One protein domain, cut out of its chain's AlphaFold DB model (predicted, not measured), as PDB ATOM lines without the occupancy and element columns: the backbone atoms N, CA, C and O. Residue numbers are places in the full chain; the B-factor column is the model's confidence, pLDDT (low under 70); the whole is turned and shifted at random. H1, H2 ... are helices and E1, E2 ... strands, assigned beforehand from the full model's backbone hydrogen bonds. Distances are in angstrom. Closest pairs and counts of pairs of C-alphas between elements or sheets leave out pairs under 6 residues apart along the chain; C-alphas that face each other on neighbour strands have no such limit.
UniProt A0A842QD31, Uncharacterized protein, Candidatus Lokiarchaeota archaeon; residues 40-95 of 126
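Overview. This is residues 40 to 95 of the 126 residues of an uncharacterized protein of Candidatus Lokiarchaeota archaeon (UniProt A0A842QD31). A small strand hairpin, E1 and E2, has the helix H2 near E2, while one wide loop, residues 57 to 81, swings away from E2 and comes back to H2. Within it, residues 78 to 79 pair antiparallel with 55 to 56. The printed part has 56 residues with H1, E1, E2 and H2 in that order, class mixed, under half of them in named elements. It is compact, radius of gyration of the C-alphas 11.1 A, spanning 32 by 22 by 16 A.

Arrangement. Start at H1, residues 40 to 43, which only just touches H2, residues 82 to 93, with 3 pairs of C-alphas within 8 A; H2 uses residues 88 to 92 alone, and the closest C-alphas, of Val 40 and Ile 92, are 6.3 A apart. Next find the antiparallel hairpin of E1, residues 47 to 49, and E2, residues 53 to 56: N 47 and O 55, 2.9 A, are within hydrogen-bond range. The closest C-alphas of E2 and H2, of Phe 54 and Ala 85, are 6.2 A apart. In H2, 7 of 8 O i to N i+4 pairs are within range; H1 is too short for one.

Along the chain. Find C-alpha 40, where H1 begins, at (38.102, 198.521, -21.012). E2 runs 10.6 A, and H2 runs 15.0 A to C-alpha 93 at (36.494, 189.543, -21.914).

Size, cuts and confidence. The C-alphas farthest apart, of Gly 71 and Gly 94, are 32.4 A apart. The printed part has no cut; E2 to H2 is a long link, and its residues 65 to 76 have pLDDT under 70.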
ATOM      1  N   VAL A  40      37.286 199.723 -20.767       83.44
ATOM      2  CA  VAL A  40      38.102 198.521 -21.012       83.44
ATOM      3  C   VAL A  40      39.364 198.528 -20.151       83.44
ATOM      4  O   VAL A  40      39.743 197.487 -19.611       83.44
ATOM      5  N   TRP A  41      40.011 199.684 -19.994       82.56
ATOM      6  CA  TRP A  41      41.196 199.819 -19.152       82.56
ATOM      7  C   TRP A  41      40.893 199.504 -17.684       82.56
ATOM      8  O   TRP A  41      41.595 198.699 -17.078       82.56
ATOM      9  N   PHE A  42      39.822 200.077 -17.130       77.00
ATOM     10  CA  PHE A  42      39.390 199.797 -15.757       77.00
ATOM     11  C   PHE A  42      38.852 198.372 -15.594       77.00
ATOM     12  O   PHE A  42      39.168 197.707 -14.610       77.00
ATOM     13  N   GLY A  43      38.119 197.857 -16.582       74.44
ATOM     14  CA  GLY A  43      37.625 196.483 -16.588       74.44
ATOM     15  C   GLY A  43      38.746 195.442 -16.542       74.44
ATOM     16  O   GLY A  43      38.584 194.397 -15.924       74.44
ATOM     17  N   ARG A  44      39.932 195.728 -17.102       71.19
ATOM     18  CA  ARG A  44      41.110 194.843 -16.973       71.19
ATOM     19  C   ARG A  44      41.630 194.692 -15.542       71.19
ATOM     20  O   ARG A  44      42.401 193.774 -15.293       71.19
ATOM     21  N   VAL A  45      41.236 195.572 -14.625       77.00
ATOM     22  CA  VAL A  45      41.650 195.537 -13.214       77.00
ATOM     23  C   VAL A  45      40.690 194.678 -12.364       77.00
ATOM     24  O   VAL A  45      40.867 194.572 -11.155       77.00
ATOM     25  N   ILE A  46      39.682 194.043 -12.976       79.94
ATOM     26  CA  ILE A  46      38.801 193.070 -12.315       79.94
ATOM     27  C   ILE A  46      39.561 191.763 -12.072       79.94
ATOM     28  O   ILE A  46      40.304 191.280 -12.925       79.94
ATOM     29  N   THR A  47      39.332 191.170 -10.905       81.50
ATOM     30  CA  THR A  47      39.849 189.852 -10.516       81.50
ATOM     31  C   THR A  47      38.716 188.831 -10.461       81.50
ATOM     32  O   THR A  47      37.579 189.195 -10.168       81.50
ATOM     33  N   GLY A  48      39.011 187.560 -10.732       79.31
ATOM     34  CA  GLY A  48      38.029 186.473 -10.651       79.31
ATOM     35  C   GLY A  48      37.744 185.785 -11.985       79.31
ATOM     36  O   GLY A  48      38.386 186.067 -12.999       79.31
ATOM     37  N   ASN A  49      36.818 184.828 -11.971       80.00
ATOM     38  CA  ASN A  49      36.469 183.997 -13.123       80.00
ATOM     39  C   ASN A  49      34.967 183.606 -13.078       80.00
ATOM     40  O   ASN A  49      34.299 183.854 -12.073       80.00
ATOM     41  N   PRO A  50      34.415 182.980 -14.133       76.31
ATOM     42  CA  PRO A  50      32.991 182.632 -14.188       76.31
ATOM     43  C   PRO A  50      32.499 181.629 -13.129       76.31
ATOM     44  O   PRO A  50      31.293 181.528 -12.926       76.31
ATOM     45  N   LEU A  51      33.395 180.867 -12.499       78.00
ATOM     46  CA  LEU A  51      33.077 179.872 -11.468       78.00
ATOM     47  C   LEU A  51      33.100 180.484 -10.065       78.00
ATOM     48  O   LEU A  51      32.209 180.212  -9.265       78.00
ATOM     49  N   ASP A  52      34.096 181.323  -9.793       79.62
ATOM     50  CA  ASP A  52      34.346 181.888  -8.465       79.62
ATOM     51  C   ASP A  52      33.712 183.278  -8.280       79.62
ATOM     52  O   ASP A  52      33.625 183.774  -7.160       79.62
ATOM     53  N   GLY A  53      33.240 183.905  -9.364       81.38
ATOM     54  CA  GLY A  53      32.686 185.260  -9.373       81.38
ATOM     55  C   GLY A  53      33.725 186.333  -9.715       81.38
ATOM     56  O   GLY A  53      34.924 186.069  -9.804       81.38
ATOM     57  N   PHE A  54      33.250 187.564  -9.934       86.19
ATOM     58  CA  PHE A  54      34.081 188.719 -10.291       86.19
ATOM     59  C   PHE A  54      34.143 189.739  -9.156       86.19
ATOM     60  O   PHE A  54      33.127 190.043  -8.525       86.19
ATOM     61  N   TYR A  55      35.328 190.312  -8.944       85.31
ATOM     62  CA  TYR A  55      35.623 191.201  -7.826       85.31
ATOM     63  C   TYR A  55      36.506 192.379  -8.234       85.31
ATOM     64  O   TYR A  55      37.480 192.233  -8.981       85.31
ATOM     65  N   TRP A  56      36.205 193.544  -7.667       85.12
ATOM     66  CA  TRP A  56      37.069 194.713  -7.710       85.12
ATOM     67  C   TRP A  56      38.171 194.606  -6.657       85.12
ATOM     68  O   TRP A  56      37.883 194.208  -5.531       85.12
ATOM     69  N   PRO A  57      39.409 195.027  -6.962       78.69
ATOM     70  CA  PRO A  57      40.522 194.996  -6.013       78.69
ATOM     71  C   PRO A  57      40.434 196.091  -4.939       78.69
ATOM     72  O   PRO A  57      41.202 196.075  -3.976       78.69
ATOM     73  N   ARG A  58      39.551 197.080  -5.125       75.69
ATOM     74  CA  ARG A  58      39.289 198.147  -4.160       75.69
ATOM     75  C   ARG A  58      37.785 198.348  -3.975       75.69
ATOM     76  O   ARG A  58      37.026 198.162  -4.930       75.69
ATOM     77  N   PRO A  59      37.358 198.781  -2.778       71.00
ATOM     78  CA  PRO A  59      35.971 199.151  -2.537       71.00
ATOM     79  C   PRO A  59      35.562 200.355  -3.397       71.00
ATOM     80  O   PRO A  59      36.392 201.193  -3.743       71.00
ATOM     81  N   ASN A  60      34.269 200.433  -3.724       72.81
ATOM     82  CA  ASN A  60      33.635 201.509  -4.503       72.81
ATOM     83  C   ASN A  60      34.132 201.681  -5.952       72.81
ATOM     84  O   ASN A  60      33.786 202.669  -6.602       72.81
ATOM     85  N   MET A  61      34.905 200.731  -6.485       74.94
ATOM     86  CA  MET A  61      35.177 200.676  -7.919       74.94
ATOM     87  C   MET A  61      33.923 200.262  -8.692       74.94
ATOM     88  O   MET A  61      33.131 199.439  -8.237       74.94
ATOM     89  N   VAL A  62      33.764 200.846  -9.874       77.69
ATOM     90  CA  VAL A  62      32.672 200.574 -10.810       77.69
ATOM     91  C   VAL A  62      33.230 200.509 -12.222       77.69
ATOM     92  O   VAL A  62      34.263 201.115 -12.517       77.69
ATOM     93  N   LEU A  63      32.532 199.790 -13.100       77.06
ATOM     94  CA  LEU A  63      32.960 199.632 -14.487       77.06
ATOM     95  C   LEU A  63      32.898 200.957 -15.266       77.06
ATOM     96  O   LEU A  63      33.733 201.202 -16.132       77.06
ATOM     97  N   PHE A  64      31.944 201.818 -14.907       77.00
ATOM     98  CA  PHE A  64      31.759 203.162 -15.452       77.00
ATOM     99  C   PHE A  64      32.263 204.195 -14.439       77.00
ATOM    100  O   PHE A  64      31.527 204.546 -13.513       77.00
ATOM    101  N   PRO A  65      33.524 204.645 -14.542       61.44
ATOM    102  CA  PRO A  65      34.153 205.428 -13.491       61.44
ATOM    103  C   PRO A  65      33.464 206.785 -13.308       61.44
ATOM    104  O   PRO A  65      33.464 207.637 -14.193       61.44
ATOM    105  N   ILE A  66      32.938 207.002 -12.108       60.94
ATOM    106  CA  ILE A  66      32.656 208.327 -11.546       60.94
ATOM    107  C   ILE A  66      33.912 208.716 -10.744       60.94
ATOM    108  O   ILE A  66      34.547 207.810 -10.197       60.94
ATOM    109  N   PRO A  67      34.336 209.996 -10.681       47.72
ATOM    110  CA  PRO A  67      35.498 210.402  -9.886       47.72
ATOM    111  C   PRO A  67      35.432 209.814  -8.470       47.72
ATOM    112  O   PRO A  67      34.546 210.146  -7.685       47.72
ATOM    113  N   MET A  68      36.352 208.888  -8.187       57.84
ATOM    114  CA  MET A  68      36.426 208.153  -6.927       57.84
ATOM    115  C   MET A  68      37.245 208.925  -5.899       57.84
ATOM    116  O   MET A  68      38.238 209.575  -6.229       57.84
ATOM    117  N   ASP A  69      36.859 208.775  -4.638       59.19
ATOM    118  CA  ASP A  69      37.654 209.203  -3.495       59.19
ATOM    119  C   ASP A  69      38.791 208.188  -3.264       59.19
ATOM    120  O   ASP A  69      38.558 207.008  -2.990       59.19
ATOM    121  N   PHE A  70      40.044 208.614  -3.438       56.31
ATOM    122  CA  PHE A  70      41.229 207.740  -3.487       56.31
ATOM    123  C   PHE A  70      41.717 207.252  -2.101       56.31
ATOM    124  O   PHE A  70      42.819 206.715  -1.987       56.31
ATOM    125  N   GLY A  71      40.924 207.429  -1.040       58.25
ATOM    126  CA  GLY A  71      41.364 207.309   0.356       58.25
ATOM    127  C   GLY A  71      41.504 205.899   0.957       58.25
ATOM    128  O   GLY A  71      42.034 205.779   2.060       58.25
ATOM    129  N   SER A  72      41.071 204.820   0.295       57.09
ATOM    130  CA  SER A  72      41.124 203.463   0.879       57.09
ATOM    131  C   SER A  72      42.441 202.743   0.561       57.09
ATOM    132  O   SER A  72      42.665 202.313  -0.569       57.09
ATOM    133  N   TRP A  73      43.301 202.586   1.571       53.97
ATOM    134  CA  TRP A  73      44.629 201.958   1.456       53.97
ATOM    135  C   TRP A  73      44.647 200.444   1.714       53.97
ATOM    136  O   TRP A  73      45.666 199.795   1.484       53.97
ATOM    137  N   THR A  74      43.537 199.853   2.158       56.94
ATOM    138  CA  THR A  74      43.410 198.400   2.297       56.94
ATOM    139  C   THR A  74      42.835 197.787   1.013       56.94
ATOM    140  O   THR A  74      41.776 198.226   0.552       56.94
ATOM    141  N   PRO A  75      43.501 196.783   0.408       57.94
ATOM    142  CA  PRO A  75      42.933 196.035  -0.707       57.94
ATOM    143  C   PRO A  75      41.802 195.157  -0.166       57.94
ATOM    144  O   PRO A  75      42.037 194.107   0.427       57.94
ATOM    145  N   VAL A  76      40.567 195.625  -0.318       61.25
ATOM    146  CA  VAL A  76      39.366 194.849  -0.008       61.25
ATOM    147  C   VAL A  76      38.732 194.447  -1.328       61.25
ATOM    148  O   VAL A  76      38.380 195.312  -2.134       61.25
ATOM    149  N   PHE A  77      38.583 193.138  -1.535       73.56
ATOM    150  CA  PHE A  77      37.856 192.607  -2.677       73.56
ATOM    151  C   PHE A  77      36.361 192.879  -2.501       73.56
ATOM    152  O   PHE A  77      35.743 192.380  -1.562       73.56
ATOM    153  N   SER A  78      35.782 193.680  -3.394       78.00
ATOM    154  CA  SER A  78      34.339 193.936  -3.425       78.00
ATOM    155  C   SER A  78      33.714 193.150  -4.575       78.00
ATOM    156  O   SER A  78      34.220 193.257  -5.693       78.00
ATOM    157  N   PRO A  79      32.631 192.382  -4.359       82.88
ATOM    158  CA  PRO A  79      31.956 191.685  -5.450       82.88
ATOM    159  C   PRO A  79      31.417 192.681  -6.481       82.88
ATOM    160  O   PRO A  79      30.958 193.771  -6.125       82.88
ATOM    161  N   LEU A  80      31.468 192.303  -7.758       84.56
ATOM    162  CA  LEU A  80      30.805 193.049  -8.823       84.56
ATOM    163  C   LEU A  80      29.288 192.853  -8.756       84.56
ATOM    164  O   LEU A  80      28.788 191.773  -8.439       84.56
ATOM    165  N   ASN A  81      28.547 193.890  -9.145       87.06
ATOM    166  CA  ASN A  81      27.125 193.760  -9.437       87.06
ATOM    167  C   ASN A  81      26.933 192.816 -10.651       87.06
ATOM    168  O   ASN A  81      27.727 192.895 -11.595       87.06
ATOM    169  N   PRO A  82      25.892 191.957 -10.679       85.44
ATOM    170  CA  PRO A  82      25.553 191.116 -11.830       85.44
ATOM    171  C   PRO A  82      25.624 191.803 -13.204       85.44
ATOM    172  O   PRO A  82      26.092 191.191 -14.164       85.44
ATOM    173  N   LEU A  83      25.195 193.065 -13.311       86.75
ATOM    174  CA  LEU A  83      25.245 193.807 -14.576       86.75
ATOM    175  C   LEU A  83      26.687 194.114 -15.008       86.75
ATOM    176  O   LEU A  83      27.045 193.871 -16.160       86.75
ATOM    177  N   ASP A  84      27.532 194.575 -14.086       86.06
ATOM    178  CA  ASP A  84      28.946 194.854 -14.365       86.06
ATOM    179  C   ASP A  84      29.703 193.569 -14.713       86.06
ATOM    180  O   ASP A  84      30.515 193.549 -15.638       86.06
ATOM    181  N   ALA A  85      29.398 192.473 -14.014       87.06
ATOM    182  CA  ALA A  85      29.960 191.155 -14.289       87.06
ATOM    183  C   ALA A  85      29.569 190.644 -15.687       87.06
ATOM    184  O   ALA A  85      30.411 190.101 -16.409       87.06
ATOM    185  N   PHE A  86      28.314 190.849 -16.102       87.62
ATOM    186  CA  PHE A  86      27.842 190.503 -17.444       87.62
ATOM    187  C   PHE A  86      28.558 191.318 -18.525       87.62
ATOM    188  O   PHE A  86      29.075 190.740 -19.484       87.62
ATOM    189  N   ILE A  87      28.634 192.645 -18.361       86.69
ATOM    190  CA  ILE A  87      29.325 193.525 -19.311       86.69
ATOM    191  C   ILE A  87      30.805 193.148 -19.385       86.69
ATOM    192  O   ILE A  87      31.337 192.981 -20.481       86.69
ATOM    193  N   TYR A  88      31.474 192.934 -18.253       87.19
ATOM    194  CA  TYR A  88      32.855 192.468 -18.264       87.19
ATOM    195  C   TYR A  88      32.999 191.153 -19.042       87.19
ATOM    196  O   TYR A  88      33.795 191.083 -19.971       87.19
ATOM    197  N   THR A  89      32.198 190.135 -18.722       86.31
ATOM    198  CA  THR A  89      32.345 188.791 -19.301       86.31
ATOM    199  C   THR A  89      32.053 188.768 -20.800       86.31
ATOM    200  O   THR A  89      32.832 188.241 -21.591       86.31
ATOM    201  N   VAL A  90      30.926 189.342 -21.217       87.56
ATOM    202  CA  VAL A  90      30.470 189.261 -22.608       87.56
ATOM    203  C   VAL A  90      31.155 190.316 -23.464       87.56
ATOM    204  O   VAL A  90      31.624 190.024 -24.563       87.56
ATOM    205  N   PHE A  91      31.223 191.552 -22.973       86.75
ATOM    206  CA  PHE A  91      31.635 192.682 -23.792       86.75
ATOM    207  C   PHE A  91      33.145 192.932 -23.747       86.75
ATOM    208  O   PHE A  91      33.741 193.122 -24.809       86.75
ATOM    209  N   ILE A  92      33.775 192.891 -22.564       86.12
ATOM    210  CA  ILE A  92      35.221 193.142 -22.400       86.12
ATOM    211  C   ILE A  92      36.035 191.866 -22.647       86.12
ATOM    212  O   ILE A  92      36.861 191.831 -23.561       86.12
ATOM    213  N   TYR A  93      35.788 190.822 -21.858       84.81
ATOM    214  CA  TYR A  93      36.494 189.543 -21.914       84.81
ATOM    215  C   TYR A  93      36.202 188.801 -23.224       84.81
ATOM    216  O   TYR A  93      37.127 188.331 -23.879       84.81
ATOM    217  N   GLY A  94      34.944 188.801 -23.679       87.06
ATOM    218  CA  GLY A  94      34.544 188.261 -24.984       87.06
ATOM    219  C   GLY A  94      35.032 189.058 -26.207       87.06
ATOM    220  O   GLY A  94      34.810 188.632 -27.336       87.06
ATOM    221  N   GLY A  95      35.688 190.210 -26.021       86.19
ATOM    222  CA  GLY A  95      36.321 190.966 -27.112       86.19
ATOM    223  C   GLY A  95      35.368 191.738 -28.036       86.19
ATOM    224  O   GLY A  95      35.816 192.321 -29.024       86.19
TER     225      GLY A  95